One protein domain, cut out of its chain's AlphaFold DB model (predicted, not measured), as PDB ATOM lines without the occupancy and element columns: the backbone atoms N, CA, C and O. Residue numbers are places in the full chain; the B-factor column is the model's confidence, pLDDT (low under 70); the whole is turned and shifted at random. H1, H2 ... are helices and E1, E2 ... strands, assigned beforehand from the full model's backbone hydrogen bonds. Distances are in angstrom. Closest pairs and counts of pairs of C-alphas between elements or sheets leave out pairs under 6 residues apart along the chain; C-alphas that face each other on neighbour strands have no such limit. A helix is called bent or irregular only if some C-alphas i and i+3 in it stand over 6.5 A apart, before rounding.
ATOM      1  N   SER A   6     225.440 194.545 355.689       94.50
ATOM      2  CA  SER A   6     226.648 195.243 355.247       94.50
ATOM      3  C   SER A   6     227.787 195.008 356.232       94.50
ATOM      4  O   SER A   6     227.564 195.035 357.442       94.50
ATOM      5  N   GLY A   7     229.003 194.821 355.726       94.19
ATOM      6  CA  GLY A   7     230.193 194.657 356.550       94.19
ATOM      7  C   GLY A   7     231.431 195.301 355.935       94.19
ATOM      8  O   GLY A   7     231.456 195.633 354.752       94.19
ATOM      9  N   LYS A   8     232.433 195.498 356.789       94.06
ATOM     10  CA  LYS A   8     233.794 195.925 356.464       94.06
ATOM     11  C   LYS A   8     234.735 195.271 357.472       94.06
ATOM     12  O   LYS A   8     234.378 195.137 358.646       94.06
ATOM     13  N   ARG A   9     235.928 194.875 357.034       90.94
ATOM     14  CA  ARG A   9     237.067 194.607 357.922       90.94
ATOM     15  C   ARG A   9     238.213 195.500 357.476       90.94
ATOM     16  O   ARG A   9     238.314 195.815 356.303       90.94
ATOM     17  N   GLU A  10     239.020 195.945 358.426       87.88
ATOM     18  CA  GLU A  10     240.228 196.726 358.150       87.88
ATOM     19  C   GLU A  10     241.435 195.840 358.448       87.88
ATOM     20  O   GLU A  10     242.096 195.975 359.476       87.88
ATOM     21  N   VAL A  11     241.644 194.852 357.580       89.81
ATOM     22  CA  VAL A  11     242.780 193.927 357.640       89.81
ATOM     23  C   VAL A  11     243.475 193.890 356.285       89.81
ATOM     24  O   VAL A  11     242.977 194.435 355.302       89.81
ATOM     25  N   ASP A  12     244.652 193.277 356.225       85.06
ATOM     26  CA  ASP A  12     245.384 193.186 354.966       85.06
ATOM     27  C   ASP A  12     244.559 192.463 353.888       85.06
ATOM     28  O   ASP A  12     243.881 191.470 354.165       85.06
ATOM     29  N   ALA A  13     244.598 193.007 352.670       85.44
ATOM     30  CA  ALA A  13     243.861 192.546 351.491       85.44
ATOM     31  C   ALA A  13     242.328 192.386 351.642       85.44
ATOM     32  O   ALA A  13     241.698 191.789 350.767       85.44
ATOM     33  N   SER A  14     241.704 192.899 352.712       89.38
ATOM     34  CA  SER A  14     240.242 192.877 352.822       89.38
ATOM     35  C   SER A  14     239.590 193.907 351.897       89.38
ATOM     36  O   SER A  14     240.138 194.998 351.736       89.38
ATOM     37  N   PRO A  15     238.392 193.613 351.366       94.12
ATOM     38  CA  PRO A  15     237.624 194.573 350.580       94.12
ATOM     39  C   PRO A  15     237.171 195.783 351.401       94.12
ATOM     40  O   PRO A  15     237.082 195.705 352.629       94.12
ATOM     41  N   ASP A  16     236.798 196.871 350.720       92.06
ATOM     42  CA  ASP A  16     236.378 198.115 351.372       92.06
ATOM     43  C   ASP A  16     235.044 197.950 352.130       92.06
ATOM     44  O   ASP A  16     235.047 197.917 353.361       92.06
ATOM     45  N   PRO A  17     233.878 197.869 351.464       95.50
ATOM     46  CA  PRO A  17     232.724 197.201 352.071       95.50
ATOM     47  C   PRO A  17     232.201 196.024 351.241       95.50
ATOM     48  O   PRO A  17     232.491 195.873 350.057       95.50
ATOM     49  N   TRP A  18     231.326 195.224 351.846       97.12
ATOM     50  CA  TRP A  18     230.445 194.306 351.121       97.12
ATOM     51  C   TRP A  18     229.003 194.428 351.600       97.12
ATOM     52  O   TRP A  18     228.745 194.727 352.770       97.12
ATOM     53  N   TRP A  19     228.056 194.178 350.698       97.12
ATOM     54  CA  TRP A  19     226.619 194.142 350.961       97.12
ATOM     55  C   TRP A  19     226.073 192.777 350.554       97.12
ATOM     56  O   TRP A  19     226.243 192.372 349.409       97.12
ATOM     57  N   ALA A  20     225.418 192.071 351.471       96.50
ATOM     58  CA  ALA A  20     224.857 190.746 351.229       96.50
ATOM     59  C   ALA A  20     223.360 190.689 351.551       96.50
ATOM     60  O   ALA A  20     222.892 191.322 352.500       96.50
ATOM     61  N   VAL A  21     222.615 189.915 350.769       94.31
ATOM     62  CA  VAL A  21     221.210 189.570 351.017       94.31
ATOM     63  C   VAL A  21     220.874 188.286 350.266       94.31
ATOM     64  O   VAL A  21     221.170 188.166 349.083       94.31
ATOM     65  N   GLY A  22     220.278 187.313 350.959       93.25
ATOM     66  CA  GLY A  22     220.027 185.994 350.375       93.25
ATOM     67  C   GLY A  22     221.322 185.337 349.884       93.25
ATOM     68  O   GLY A  22     222.262 185.155 350.657       93.25
ATOM     69  N   ASP A  23     221.356 184.999 348.599       95.69
ATOM     70  CA  ASP A  23     222.491 184.426 347.874       95.69
ATOM     71  C   ASP A  23     223.249 185.460 347.018       95.69
ATOM     72  O   ASP A  23     224.143 185.088 346.262       95.69
ATOM     73  N   LEU A  24     222.952 186.755 347.146       97.31
ATOM     74  CA  LEU A  24     223.676 187.826 346.464       97.31
ATOM     75  C   LEU A  24     224.631 188.541 347.418       97.31
ATOM     76  O   LEU A  24     224.264 188.925 348.533       97.31
ATOM     77  N   CYS A  25     225.856 188.783 346.954       98.12
ATOM     78  CA  CYS A  25     226.832 189.614 347.642       98.12
ATOM     79  C   CYS A  25     227.537 190.558 346.665       98.12
ATOM     80  O   CYS A  25     228.185 190.120 345.719       98.12
ATOM     81  N   PHE A  26     227.452 191.858 346.922       98.31
ATOM     82  CA  PHE A  26     228.269 192.873 346.263       98.31
ATOM     83  C   PHE A  26     229.499 193.129 347.117       98.31
ATOM     84  O   PHE A  26     229.361 193.488 348.288       98.31
ATOM     85  N   VAL A  27     230.688 192.964 346.550       98.25
ATOM     86  CA  VAL A  27     231.945 193.267 347.234       98.25
ATOM     87  C   VAL A  27     232.645 194.414 346.532       98.25
ATOM     88  O   VAL A  27     232.885 194.362 345.330       98.25
ATOM     89  N   PHE A  28     232.928 195.476 347.273       97.88
ATOM     90  CA  PHE A  28     233.338 196.741 346.695       97.88
ATOM     91  C   PHE A  28     234.845 196.959 346.810       97.88
ATOM     92  O   PHE A  28     235.487 196.567 347.784       97.88
ATOM     93  N   GLU A  29     235.374 197.624 345.795       97.12
ATOM     94  CA  GLU A  29     236.650 198.324 345.817       97.12
ATOM     95  C   GLU A  29     236.356 199.814 345.610       97.12
ATOM     96  O   GLU A  29     235.776 200.210 344.591       97.12
ATOM     97  N   ASP A  30     236.731 200.636 346.584       94.25
ATOM     98  CA  ASP A  30     236.579 202.079 346.557       94.25
ATOM     99  C   ASP A  30     237.811 202.729 345.919       94.25
ATOM    100  O   ASP A  30     238.909 202.803 346.474       94.25
ATOM    101  N   HIS A  31     237.604 203.267 344.721       94.31
ATOM    102  CA  HIS A  31     238.571 204.101 344.030       94.31
ATOM    103  C   HIS A  31     238.069 205.543 343.869       94.31
ATOM    104  O   HIS A  31     238.392 206.220 342.894       94.31
ATOM    105  N   ALA A  32     237.283 206.053 344.821       89.06
ATOM    106  CA  ALA A  32     236.699 207.390 344.765       89.06
ATOM    107  C   ALA A  32     237.725 208.533 344.805       89.06
ATOM    108  O   ALA A  32     237.463 209.610 344.267       89.06
ATOM    109  N   GLY A  33     238.874 208.308 345.447       87.25
ATOM    110  CA  GLY A  33     239.947 209.293 345.633       87.25
ATOM    111  C   GLY A  33     241.005 209.316 344.528       87.25
ATOM    112  O   GLY A  33     242.111 209.792 344.775       87.25
ATOM    113  N   ALA A  34     240.720 208.762 343.344       90.12
ATOM    114  CA  ALA A  34     241.680 208.716 342.244       90.12
ATOM    115  C   ALA A  34     242.204 210.121 341.889       90.12
ATOM    116  O   ALA A  34     241.434 211.059 341.689       90.12
ATOM    117  N   THR A  35     243.526 210.263 341.795       89.62
ATOM    118  CA  THR A  35     244.198 211.531 341.455       89.62
ATOM    119  C   THR A  35     244.456 211.688 339.958       89.62
ATOM    120  O   THR A  35     244.892 212.745 339.506       89.62
ATOM    121  N   ASN A  36     244.194 210.639 339.180       92.12
ATOM    122  CA  ASN A  36     244.283 210.623 337.730       92.12
ATOM    123  C   ASN A  36     243.091 209.844 337.145       92.12
ATOM    124  O   ASN A  36     242.313 209.238 337.876       92.12
ATOM    125  N   ASP A  37     242.953 209.882 335.824       95.81
ATOM    126  CA  ASP A  37     241.839 209.286 335.075       95.81
ATOM    127  C   ASP A  37     242.145 207.857 334.565       95.81
ATOM    128  O   ASP A  37     241.552 207.398 333.592       95.81
ATOM    129  N   VAL A  38     243.110 207.149 335.164       97.25
ATOM    130  CA  VAL A  38     243.571 205.833 334.695       97.25
ATOM    131  C   VAL A  38     243.637 204.825 335.842       97.25
ATOM    132  O   VAL A  38     244.450 204.949 336.753       97.25
ATOM    133  N   LEU A  39     242.852 203.753 335.742       97.25
ATOM    134  CA  LEU A  39     242.940 202.610 336.647       97.25
ATOM    135  C   LEU A  39     244.233 201.815 336.409       97.25
ATOM    136  O   LEU A  39     244.526 201.400 335.282       97.25
ATOM    137  N   ASP A  40     244.989 201.554 337.475       94.62
ATOM    138  CA  ASP A  40     246.170 200.697 337.422       94.62
ATOM    139  C   ASP A  40     245.844 199.202 337.614       94.62
ATOM    140  O   ASP A  40     244.746 198.799 338.008       94.62
ATOM    141  N   ALA A  41     246.826 198.350 337.305       95.31
ATOM    142  CA  ALA A  41     246.671 196.903 337.415       95.31
ATOM    143  C   ALA A  41     246.582 196.414 338.870       95.31
ATOM    144  O   ALA A  41     246.020 195.350 339.114       95.31
ATOM    145  N   THR A  42     247.127 197.160 339.833       94.94
ATOM    146  CA  THR A  42     247.073 196.791 341.252       94.94
ATOM    147  C   THR A  42     245.640 196.896 341.752       94.94
ATOM    148  O   THR A  42     245.104 195.919 342.268       94.94
ATOM    149  N   LYS A  43     244.985 198.034 341.509       94.88
ATOM    150  CA  LYS A  43     243.595 198.279 341.893       94.88
ATOM    151  C   LYS A  43     242.633 197.310 341.201       94.88
ATOM    152  O   LYS A  43     241.740 196.765 341.838       94.88
ATOM    153  N   ALA A  44     242.864 197.024 339.918       96.94
ATOM    154  CA  ALA A  44     242.081 196.029 339.185       96.94
ATOM    155  C   ALA A  44     242.206 194.614 339.784       96.94
ATOM    156  O   ALA A  44     241.208 193.905 339.894       96.94
ATOM    157  N   ARG A  45     243.411 194.205 340.210       96.75
ATOM    158  CA  ARG A  45     243.623 192.909 340.875       96.75
ATOM    159  C   ARG A  45     242.972 192.833 342.248       96.75
ATOM    160  O   ARG A  45     242.439 191.777 342.568       96.75
ATOM    161  N   GLN A  46     243.004 193.916 343.025       95.50
ATOM    162  CA  GLN A  46     242.339 193.978 344.330       95.50
ATOM    163  C   GLN A  46     240.844 193.682 344.167       95.50
ATOM    164  O   GLN A  46     240.393 192.623 344.608       95.50
ATOM    165  N   ALA A  47     240.141 194.493 343.367       97.06
ATOM    166  CA  ALA A  47     238.723 194.296 343.061       97.06
ATOM    167  C   ALA A  47     238.415 192.882 342.534       97.06
ATOM    168  O   ALA A  47     237.466 192.241 342.981       97.06
ATOM    169  N   PHE A  48     239.237 192.373 341.611       97.75
ATOM    170  CA  PHE A  48     239.095 191.026 341.052       97.75
ATOM    171  C   PHE A  48     239.250 189.914 342.101       97.75
ATOM    172  O   PHE A  48     238.571 188.894 342.014       97.75
ATOM    173  N   SER A  49     240.142 190.090 343.077       96.81
ATOM    174  CA  SER A  49     240.460 189.078 344.093       96.81
ATOM    175  C   SER A  49     239.506 189.068 345.289       96.81
ATOM    176  O   SER A  49     239.403 188.054 345.981       96.81
ATOM    177  N   HIS A  50     238.766 190.154 345.517       96.94
ATOM    178  CA  HIS A  50     237.843 190.288 346.644       96.94
ATOM    179  C   HIS A  50     236.804 189.165 346.796       96.94
ATOM    180  O   HIS A  50     236.539 188.773 347.936       96.94
ATOM    181  N   PRO A  51     236.228 188.586 345.722       97.69
ATOM    182  CA  PRO A  51     235.323 187.451 345.857       97.69
ATOM    183  C   PRO A  51     235.945 186.249 346.578       97.69
ATOM    184  O   PRO A  51     235.254 185.595 347.359       97.69
ATOM    185  N   ASN A  52     237.246 185.993 346.386       97.19
ATOM    186  CA  ASN A  52     237.953 184.915 347.089       97.19
ATOM    187  C   ASN A  52     238.009 185.201 348.593       97.19
ATOM    188  O   ASN A  52     237.686 184.335 349.401       97.19
ATOM    189  N   TRP A  53     238.328 186.444 348.969       96.75
ATOM    190  CA  TRP A  53     238.347 186.852 350.372       96.75
ATOM    191  C   TRP A  53     236.966 186.691 351.022       96.75
ATOM    192  O   TRP A  53     236.866 186.159 352.127       96.75
ATOM    193  N   ILE A  54     235.891 187.090 350.329       97.38
ATOM    194  CA  ILE A  54     234.514 186.942 350.825       97.38
ATOM    195  C   ILE A  54     234.172 185.473 351.080       97.38
ATOM    196  O   ILE A  54     233.627 185.171 352.140       97.38
ATOM    197  N   ARG A  55     234.529 184.566 350.159       96.75
ATOM    198  CA  ARG A  55     234.301 183.118 350.315       96.75
ATOM    199  C   ARG A  55     234.969 182.534 351.557       96.75
ATOM    200  O   ARG A  55     234.412 181.632 352.169       96.75
ATOM    201  N   GLU A  56     236.134 183.046 351.930       95.94
ATOM    202  CA  GLU A  56     236.887 182.552 353.087       95.94
ATOM    203  C   GLU A  56     236.435 183.169 354.422       95.94
ATOM    204  O   GLU A  56     236.569 182.540 355.471       95.94
ATOM    205  N   HIS A  57     235.907 184.398 354.411       95.38
ATOM    206  CA  HIS A  57     235.777 185.206 355.633       95.38
ATOM    207  C   HIS A  57     234.346 185.612 356.003       95.38
ATOM    208  O   HIS A  57     234.120 186.075 357.132       95.38
ATOM    209  N   VAL A  58     233.392 185.476 355.078       94.75
ATOM    210  CA  VAL A  58     231.992 185.872 355.262       94.75
ATOM    211  C   VAL A  58     231.097 184.648 355.106       94.75
ATOM    212  O   VAL A  58     231.166 183.933 354.114       94.75
ATOM    213  N   VAL A  59     230.225 184.419 356.089       94.62
ATOM    214  CA  VAL A  59     229.259 183.316 356.046       94.62
ATOM    215  C   VAL A  59     228.186 183.636 355.008       94.62
ATOM    216  O   VAL A  59     227.327 184.487 355.239       94.62
ATOM    217  N   LEU A  60     228.250 182.951 353.871       95.62
ATOM    218  CA  LEU A  60     227.287 183.010 352.776       95.62
ATOM    219  C   LEU A  60     226.968 181.580 352.315       95.62
ATOM    220  O   LEU A  60     227.781 180.682 352.539       95.62
ATOM    221  N   PRO A  61     225.818 181.344 351.662       95.31
ATOM    222  CA  PRO A  61     225.563 180.075 350.990       95.31
ATOM    223  C   PRO A  61     226.664 179.738 349.972       95.31
ATOM    224  O   PRO A  61     227.160 180.625 349.280       95.31
ATOM    225  N   ASP A  62     226.987 178.457 349.792       93.56
ATOM    226  CA  ASP A  62     227.976 178.033 348.785       93.56
ATOM    227  C   ASP A  62     227.561 178.406 347.353       93.56
ATOM    228  O   ASP A  62     228.407 178.641 346.485       93.56
ATOM    229  N   SER A  63     226.255 178.512 347.106       95.31
ATOM    230  CA  SER A  63     225.678 178.965 345.839       95.31
ATOM    231  C   SER A  63     225.694 180.484 345.662       95.31
ATOM    232  O   SER A  63     225.235 180.962 344.628       95.31
ATOM    233  N   ALA A  64     226.190 181.252 346.639       97.06
ATOM    234  CA  ALA A  64     226.102 182.702 346.593       97.06
ATOM    235  C   ALA A  64     226.865 183.286 345.397       97.06
ATOM    236  O   ALA A  64     228.048 182.995 345.172       97.06
ATOM    237  N   THR A  65     226.187 184.163 344.664       97.75
ATOM    238  CA  THR A  65     226.773 184.988 343.615       97.75
ATOM    239  C   THR A  65     227.474 186.170 344.270       97.75
ATOM    240  O   THR A  65     226.839 187.030 344.881       97.75
ATOM    241  N   ILE A  66     228.799 186.212 344.142       98.38
ATOM    242  CA  ILE A  66     229.627 187.296 344.671       98.38
ATOM    243  C   ILE A  66     230.095 188.149 343.498       98.38
ATOM    244  O   ILE A  66     230.913 187.714 342.690       98.38
ATOM    245  N   MET A  67     229.562 189.360 343.402       98.56
ATOM    246  CA  MET A  67     229.861 190.311 342.342       98.56
ATOM    247  C   MET A  67     230.870 191.348 342.845       98.56
ATOM    248  O   MET A  67     230.526 192.146 343.722       98.56
ATOM    249  N   PRO A  68     232.101 191.377 342.306       98.50
ATOM    250  CA  PRO A  68     233.030 192.457 342.591       98.50
ATOM    251  C   PRO A  68     232.615 193.731 341.851       98.50
ATOM    252  O   PRO A  68     232.306 193.706 340.658       98.50
ATOM    253  N   VAL A  69     232.618 194.851 342.571       98.62
ATOM    254  CA  VAL A  69     232.170 196.158 342.087       98.62
ATOM    255  C   VAL A  69     233.253 197.197 342.347       98.62
ATOM    256  O   VAL A  69     233.605 197.477 343.489       98.62
ATOM    257  N   LEU A  70     233.756 197.810 341.283       98.44
ATOM    258  CA  LEU A  70     234.659 198.951 341.357       98.44
ATOM    259  C   LEU A  70     233.844 200.247 341.358       98.44
ATOM    260  O   LEU A  70     233.135 200.532 340.389       98.44
ATOM    261  N   VAL A  71     233.982 201.060 342.406       98.12
ATOM    262  CA  VAL A  71     233.414 202.415 342.454       98.12
ATOM    263  C   VAL A  71     234.508 203.414 342.114       98.12
ATOM    264  O   VAL A  71     235.475 203.547 342.858       98.12
ATOM    265  N   SER A  72     234.401 204.116 340.984       97.50
ATOM    266  CA  SER A  72     235.518 204.944 340.509       97.50
ATOM    267  C   SER A  72     235.102 206.156 339.663       97.50
ATOM    268  O   SER A  72     234.081 206.090 338.973       97.50
ATOM    269  N   PRO A  73     235.862 207.274 339.696       97.12
ATOM    270  CA  PRO A  73     235.735 208.367 338.734       97.12
ATOM    271  C   PRO A  73     236.459 208.107 337.405       97.12
ATOM    272  O   PRO A  73     236.243 208.872 336.469       97.12
ATOM    273  N   VAL A  74     237.349 207.111 337.330       97.69
ATOM    274  CA  VAL A  74     238.238 206.937 336.173       97.69
ATOM    275  C   VAL A  74     237.481 206.432 334.951       97.69
ATOM    276  O   VAL A  74     236.545 205.642 335.063       97.69
ATOM    277  N   THR A  75     237.926 206.861 333.773       97.75
ATOM    278  CA  THR A  75     237.343 206.462 332.483       97.75
ATOM    279  C   THR A  75     238.266 205.573 331.655       97.75
ATOM    280  O   THR A  75     237.836 204.992 330.657       97.75
ATOM    281  N   LYS A  76     239.530 205.420 332.070       98.19
ATOM    282  CA  LYS A  76     240.525 204.576 331.400       98.19
ATOM    283  C   LYS A  76     241.081 203.514 332.331       98.19
ATOM    284  O   LYS A  76     241.061 203.658 333.551       98.19
ATOM    285  N   ALA A  77     241.651 202.473 331.742       97.88
ATOM    286  CA  ALA A  77     242.416 201.454 332.445       97.88
ATOM    287  C   ALA A  77     243.707 201.151 331.686       97.88
ATOM    288  O   ALA A  77     243.712 201.110 330.453       97.88
ATOM    289  N   LYS A  78     244.802 200.899 332.410       97.50
ATOM    290  CA  LYS A  78     246.025 200.391 331.779       97.50
ATOM    291  C   LYS A  78     245.756 199.060 331.088       97.50
ATOM    292  O   LYS A  78     245.003 198.231 331.596       97.50
ATOM    293  N   SER A  79     246.451 198.813 329.987       95.75
ATOM    294  CA  SER A  79     246.386 197.565 329.221       95.75
ATOM    295  C   SER A  79     246.541 196.320 330.109       95.75
ATOM    296  O   SER A  79     245.760 195.377 330.003       95.75
ATOM    297  N   GLY A  80     247.471 196.357 331.070       95.75
ATOM    298  CA  GLY A  80     247.685 195.282 332.049       95.75
ATOM    299  C   GLY A  80     246.598 195.124 333.125       95.75
ATOM    300  O   GLY A  80     246.616 194.132 333.849       95.75
ATOM    301  N   ALA A  81     245.668 196.072 333.257       96.50
ATOM    302  CA  ALA A  81     244.522 195.982 334.164       96.50
ATOM    303  C   ALA A  81     243.325 195.267 333.515       96.50
ATOM    304  O   ALA A  81     242.612 194.537 334.199       96.50
ATOM    305  N   VAL A  82     243.131 195.436 332.199       96.75
ATOM    306  CA  VAL A  82     241.959 194.945 331.446       96.75
ATOM    307  C   VAL A  82     241.639 193.459 331.680       96.75
ATOM    308  O   VAL A  82     240.470 193.171 331.938       96.75
ATOM    309  N   PRO A  83     242.613 192.520 331.694       96.69
ATOM    310  CA  PRO A  83     242.316 191.101 331.912       96.69
ATOM    311  C   PRO A  83     241.618 190.797 333.246       96.69
ATOM    312  O   PRO A  83     240.878 189.823 333.346       96.69
ATOM    313  N   HIS A  84     241.825 191.633 334.268       97.56
ATOM    314  CA  HIS A  84     241.209 191.478 335.589       97.56
ATOM    315  C   HIS A  84     239.803 192.098 335.671       97.56
ATOM    316  O   HIS A  84     239.087 191.880 336.641       97.56
ATOM    317  N   LEU A  85     239.382 192.862 334.656       97.75
ATOM    318  CA  LEU A  85     238.153 193.663 334.664       97.75
ATOM    319  C   LEU A  85     236.991 193.021 333.886       97.75
ATOM    320  O   LEU A  85     235.937 193.640 333.719       97.75
ATOM    321  N   HIS A  86     237.160 191.797 333.381       97.12
ATOM    322  CA  HIS A  86     236.102 191.058 332.676       97.12
ATOM    323  C   HIS A  86     234.984 190.564 333.593       97.12
ATOM    324  O   HIS A  86     233.873 190.342 333.126       97.12
ATOM    325  N   THR A  87     235.271 190.422 334.885       96.38
ATOM    326  CA  THR A  87     234.322 189.946 335.901       96.38
ATOM    327  C   THR A  87     234.042 190.985 336.983       96.38
ATOM    328  O   THR A  87     233.343 190.682 337.943       96.38
ATOM    329  N   VAL A  88     234.597 192.195 336.851       98.50
ATOM    330  CA  VAL A  88     234.422 193.307 337.794       98.50
ATOM    331  C   VAL A  88     233.435 194.294 337.194       98.50
ATOM    332  O   VAL A  88     233.682 194.837 336.117       98.50
ATOM    333  N   ALA A  89     232.325 194.542 337.883       98.62
ATOM    334  CA  ALA A  89     231.362 195.556 337.476       98.62
ATOM    335  C   ALA A  89     231.893 196.961 337.799       98.62
ATOM    336  O   ALA A  89     232.540 197.165 338.825       98.62
ATOM    337  N   LEU A  90     231.601 197.941 336.944       98.50
ATOM    338  CA  LEU A  90     231.888 199.348 337.201       98.50
ATOM    339  C   LEU A  90     230.624 200.065 337.674       98.50
ATOM    340  O   LEU A  90     229.596 200.062 336.994       98.50
ATOM    341  N   TRP A  91     230.747 200.757 338.801       98.31
ATOM    342  CA  TRP A  91     229.792 201.760 339.237       98.31
ATOM    343  C   TRP A  91     230.482 203.122 339.232       98.31
ATOM    344  O   TRP A  91     231.235 203.464 340.144       98.31
ATOM    345  N   GLU A  92     230.251 203.923 338.193       97.56
ATOM    346  CA  GLU A  92     230.864 205.246 338.112       97.56
ATOM    347  C   GLU A  92     230.468 206.084 339.325       97.56
ATOM    348  O   GLU A  92     229.296 206.131 339.712       97.56
ATOM    349  N   ILE A  93     231.433 206.787 339.915       96.44
ATOM    350  CA  ILE A  93     231.223 207.487 341.186       96.44
ATOM    351  C   ILE A  93     230.087 208.515 341.115       96.44
ATOM    352  O   ILE A  93     229.366 208.717 342.091       96.44
ATOM    353  N   ALA A  94     229.898 209.165 339.962       95.88
ATOM    354  CA  ALA A  94     228.813 210.117 339.757       95.88
ATOM    355  C   ALA A  94     227.451 209.411 339.841       95.88
ATOM    356  O   ALA A  94     226.581 209.828 340.606       95.88
ATOM    357  N   SER A  95     227.306 208.292 339.129       96.31
ATOM    358  CA  SER A  95     226.119 207.432 339.156       96.31
ATOM    359  C   SER A  95     225.870 206.854 340.552       96.31
ATOM    360  O   SER A  95     224.731 206.849 341.019       96.31
ATOM    361  N   PHE A  96     226.925 206.421 341.250       96.56
ATOM    362  CA  PHE A  96     226.847 205.925 342.627       96.56
ATOM    363  C   PHE A  96     226.346 207.000 343.590       96.56
ATOM    364  O   PHE A  96     225.439 206.750 344.378       96.56
ATOM    365  N   ARG A  97     226.878 208.225 343.500       96.44
ATOM    366  CA  ARG A  97     226.434 209.359 344.325       96.44
ATOM    367  C   ARG A  97     224.972 209.708 344.065       96.44
ATOM    368  O   ARG A  97     224.227 209.892 345.025       96.44
ATOM    369  N   THR A  98     224.542 209.748 342.803       96.38
ATOM    370  CA  THR A  98     223.131 209.976 342.454       96.38
ATOM    371  C   THR A  98     222.233 208.888 343.042       96.38
ATOM    372  O   THR A  98     221.223 209.204 343.674       96.38
ATOM    373  N   TRP A  99     222.619 207.615 342.906       95.81
ATOM    374  CA  TRP A  99     221.893 206.502 343.517       95.81
ATOM    375  C   TRP A  99     221.845 206.620 345.048       95.81
ATOM    376  O   TRP A  99     220.771 206.509 345.636       95.81
ATOM    377  N   ALA A 100     222.969 206.931 345.697       94.69
ATOM    378  CA  ALA A 100     223.060 207.044 347.150       94.69
ATOM    379  C   ALA A 100     222.178 208.177 347.700       94.69
ATOM    380  O   ALA A 100     221.497 207.997 348.709       94.69
ATOM    381  N   VAL A 101     222.135 209.333 347.026       95.88
ATOM    382  CA  VAL A 101     221.247 210.450 347.393       95.88
ATOM    383  C   VAL A 101     219.777 210.043 347.284       95.88
ATOM    384  O   VAL A 101     218.990 210.345 348.188       95.88
ATOM    385  N   LYS A 102     219.408 209.322 346.218       94.50
ATOM    386  CA  LYS A 102     218.053 208.788 346.036       94.50
ATOM    387  C   LYS A 102     217.709 207.806 347.161       94.50
ATOM    388  O   LYS A 102     216.697 207.977 347.834       94.50
ATOM    389  N   ALA A 103     218.600 206.855 347.441       93.56
ATOM    390  CA  ALA A 103     218.416 205.837 348.474       93.56
ATOM    391  C   ALA A 103     218.275 206.427 349.880       93.56
ATOM    392  O   ALA A 103     217.402 206.023 350.650       93.56
ATOM    393  N   LEU A 104     219.094 207.426 350.212       93.56
ATOM    394  CA  LEU A 104     218.992 208.138 351.484       93.56
ATOM    395  C   LEU A 104     217.688 208.928 351.597       93.56
ATOM    396  O   LEU A 104     217.116 208.986 352.685       93.56
ATOM    397  N   ALA A 137     218.085 194.431 345.625       93.38
ATOM    398  CA  ALA A 137     219.320 193.729 345.287       93.38
ATOM    399  C   ALA A 137     219.315 193.173 343.863       93.38
ATOM    400  O   ALA A 137     220.295 193.364 343.150       93.38
ATOM    401  N   ASP A 138     218.197 192.590 343.432       93.56
ATOM    402  CA  ASP A 138     218.048 192.059 342.076       93.56
ATOM    403  C   ASP A 138     218.156 193.165 341.024       93.56
ATOM    404  O   ASP A 138     218.873 193.013 340.041       93.56
ATOM    405  N   ALA A 139     217.538 194.325 341.266       94.12
ATOM    406  CA  ALA A 139     217.623 195.471 340.362       94.12
ATOM    407  C   ALA A 139     219.060 196.012 340.251       94.12
ATOM    408  O   ALA A 139     219.530 196.310 339.151       94.12
ATOM    409  N   ILE A 140     219.775 196.109 341.377       96.12
ATOM    410  CA  ILE A 140     221.184 196.527 341.396       96.12
ATOM    411  C   ILE A 140     222.055 195.493 340.675       96.12
ATOM    412  O   ILE A 140     222.887 195.866 339.849       96.12
ATOM    413  N   HIS A 141     221.848 194.203 340.941       96.75
ATOM    414  CA  HIS A 141     222.570 193.109 340.296       96.75
ATOM    415  C   HIS A 141     222.340 193.094 338.781       96.75
ATOM    416  O   HIS A 141     223.296 193.050 338.008       96.75
ATOM    417  N   ASP A 142     221.088 193.194 338.343       96.44
ATOM    418  CA  ASP A 142     220.716 193.202 336.932       96.44
ATOM    419  C   ASP A 142     221.244 194.425 336.188       96.44
ATOM    420  O   ASP A 142     221.595 194.340 335.006       96.44
ATOM    421  N   TRP A 143     221.350 195.556 336.878       96.44
ATOM    422  CA  TRP A 143     221.990 196.738 336.334       96.44
ATOM    423  C   TRP A 143     223.514 196.561 336.229       96.44
ATOM    424  O   TRP A 143     224.083 196.814 335.166       96.44
ATOM    425  N   LEU A 144     224.181 196.068 337.279       97.75
ATOM    426  CA  LEU A 144     225.641 195.905 337.329       97.75
ATOM    427  C   LEU A 144     226.171 194.779 336.432       97.75
ATOM    428  O   LEU A 144     227.238 194.935 335.836       97.75
ATOM    429  N   LYS A 145     225.440 193.666 336.271       96.62
ATOM    430  CA  LYS A 145     225.883 192.523 335.442       96.62
ATOM    431  C   LYS A 145     226.097 192.894 333.971       96.62
ATOM    432  O   LYS A 145     226.844 192.227 333.266       96.62
ATOM    433  N   ASN A 146     225.476 193.982 333.520       96.44
ATOM    434  CA  ASN A 146     225.610 194.515 332.165       96.44
ATOM    435  C   ASN A 146     226.690 195.606 332.051       96.44
ATOM    436  O   ASN A 146     226.782 196.284 331.029       96.44
ATOM    437  N   ARG A 147     227.486 195.818 333.105       97.75
ATOM    438  CA  ARG A 147     228.419 196.945 333.237       97.75
ATOM    439  C   ARG A 147     229.817 196.488 333.627       97.75
ATOM    440  O   ARG A 147     230.420 197.022 334.553       97.75
ATOM    441  N   MET A 148     230.340 195.483 332.930       98.19
ATOM    442  CA  MET A 148     231.708 195.022 333.168       98.19
ATOM    443  C   MET A 148     232.704 196.143 332.862       98.19
ATOM    444  O   MET A 148     232.659 196.754 331.793       98.19
ATOM    445  N   ALA A 149     233.622 196.398 333.792       98.00
ATOM    446  CA  ALA A 149     234.579 197.495 333.719       98.00
ATOM    447  C   ALA A 149     235.453 197.413 332.459       98.00
ATOM    448  O   ALA A 149     235.726 198.437 331.842       98.00
ATOM    449  N   SER A 150     235.812 196.204 332.015       97.25
ATOM    450  CA  SER A 150     236.543 195.983 330.755       97.25
ATOM    451  C   SER A 150     235.811 196.473 329.497       97.25
ATOM    452  O   SER A 150     236.469 196.798 328.514       97.25
ATOM    453  N   GLY A 151     234.474 196.523 329.509       96.75
ATOM    454  CA  GLY A 151     233.663 197.009 328.388       96.75
ATOM    455  C   GLY A 151     233.337 198.502 328.453       96.75
ATOM    456  O   GLY A 151     232.878 199.059 327.460       96.75
ATOM    457  N   ILE A 152     233.556 199.145 329.604       97.75
ATOM    458  CA  ILE A 152     233.251 200.568 329.823       97.75
ATOM    459  C   ILE A 152     234.522 201.421 329.829       97.75
ATOM    460  O   ILE A 152     234.531 202.509 329.256       97.75
ATOM    461  N   LEU A 153     235.593 200.950 330.470       97.88
ATOM    462  CA  LEU A 153     236.843 201.696 330.578       97.88
ATOM    463  C   LEU A 153     237.642 201.618 329.276       97.88
ATOM    464  O   LEU A 153     237.856 200.545 328.714       97.88
ATOM    465  N   GLN A 154     238.156 202.762 328.829       97.94
ATOM    466  CA  GLN A 154     239.029 202.825 327.664       97.94
ATOM    467  C   GLN A 154     240.420 202.269 328.004       97.94
ATOM    468  O   GLN A 154     241.115 202.789 328.880       97.94
ATOM    469  N   ALA A 155     240.862 201.244 327.279       97.25
ATOM    470  CA  ALA A 155     242.213 200.715 327.423       97.25
ATOM    471  C   ALA A 155     243.259 201.731 326.930       97.25
ATOM    472  O   ALA A 155     243.159 202.255 325.818       97.25
ATOM    473  N   VAL A 156     244.277 201.980 327.750       96.88
ATOM    474  CA  VAL A 156     245.435 202.825 327.422       96.88
ATOM    475  C   VAL A 156     246.743 202.076 327.703       96.88
ATOM    476  O   VAL A 156     246.721 201.126 328.489       96.88
TER     477      VAL A 156
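What this domain is: This is residues 6 to 104 and 137 to 156 of the 157 residues of an uncharacterized protein of Sphingomonas prati (UniProt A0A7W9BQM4). A twisted sheet of four strands forms the middle layer, with the long helix H1 over one face and H3 over the other, while H2 runs off the end of E5 and sticks out with residues 97 to 104. At one end of the body a small parallel pair, E4 and E6, makes a second sheet. The printed part has 119 residues, in the order E1 E2 H1 E3 E4 E5 H2 H3 H4 E6, and its class is mixed, helices and strands. The large sheet runs E1 E2 E3 E5 and is mixed. The whole is compact, with a radius of gyration of the C-alphas of 13.6 A and spans of 38 by 32 by 26 A.

Where its parts are: Residues 6 to 17 hold no named element. E1 is residues 18 to 21, from C-alpha 18 at (230.445, 194.306, 351.121), and E2 is residues 24 to 30, 19.2 A long. H1, residues 41 to 57, is 24.2 A long and irregular: C-alphas 48 and 51 are 7.1 A apart, and it has a kink of 38 degrees near residue 51. E3, residues 65 to 72, is 22.0 A long. E4 is residues 76 to 78, E5 is residues 89 to 92 and H2, residues 93 to 104, is 16.0 A long. H3 is residues 137 to 144, H4 residues 149 to 152, and E6, residues 154 to 156, ends with C-alpha 156 at (245.435, 202.825, 327.422).

How they stand to each other: E1 and E2 form an antiparallel hairpin, with N 19 and O 26 2.8 A apart. E2 and E3 are parallel, with N 27 and O 67 at 2.9 A, and so are E3 and E5, with N 70 and O 89 at 2.8 A. E2, H1 and E3 make a strand-helix-strand unit, two parallel neighbour strands joined through a helix, with a right-handed crossover. The sheet has three layers, helices on both faces: H1 on one, at a height of 9.0 A, H2 and H3 on the other. The closest C-alphas of H1 and E2 are those of Ala 47 and Glu 29, 5.3 A. H2 stands up from the sheet; C-alphas 72 and 93 are its closest pair with E3, 5.0 A. E4 and E6 are parallel, with N 77 and O 154 at 2.9 A. In H2 and H3 every O i to N i+4 pair is within hydrogen-bond range, in H1 10 of 13; H4 is too short for one.

The domain as a whole: The C-alphas of Pro 61 and Val 156 are the two farthest apart, 38.3 A. Residues 105 to 136 are not printed, and C-alphas 104 and 137 are 15.7 A apart across this cut. Of the links printed whole, none is long. The mean pLDDT of the printed part is 95.8, and no printed residue is under 70.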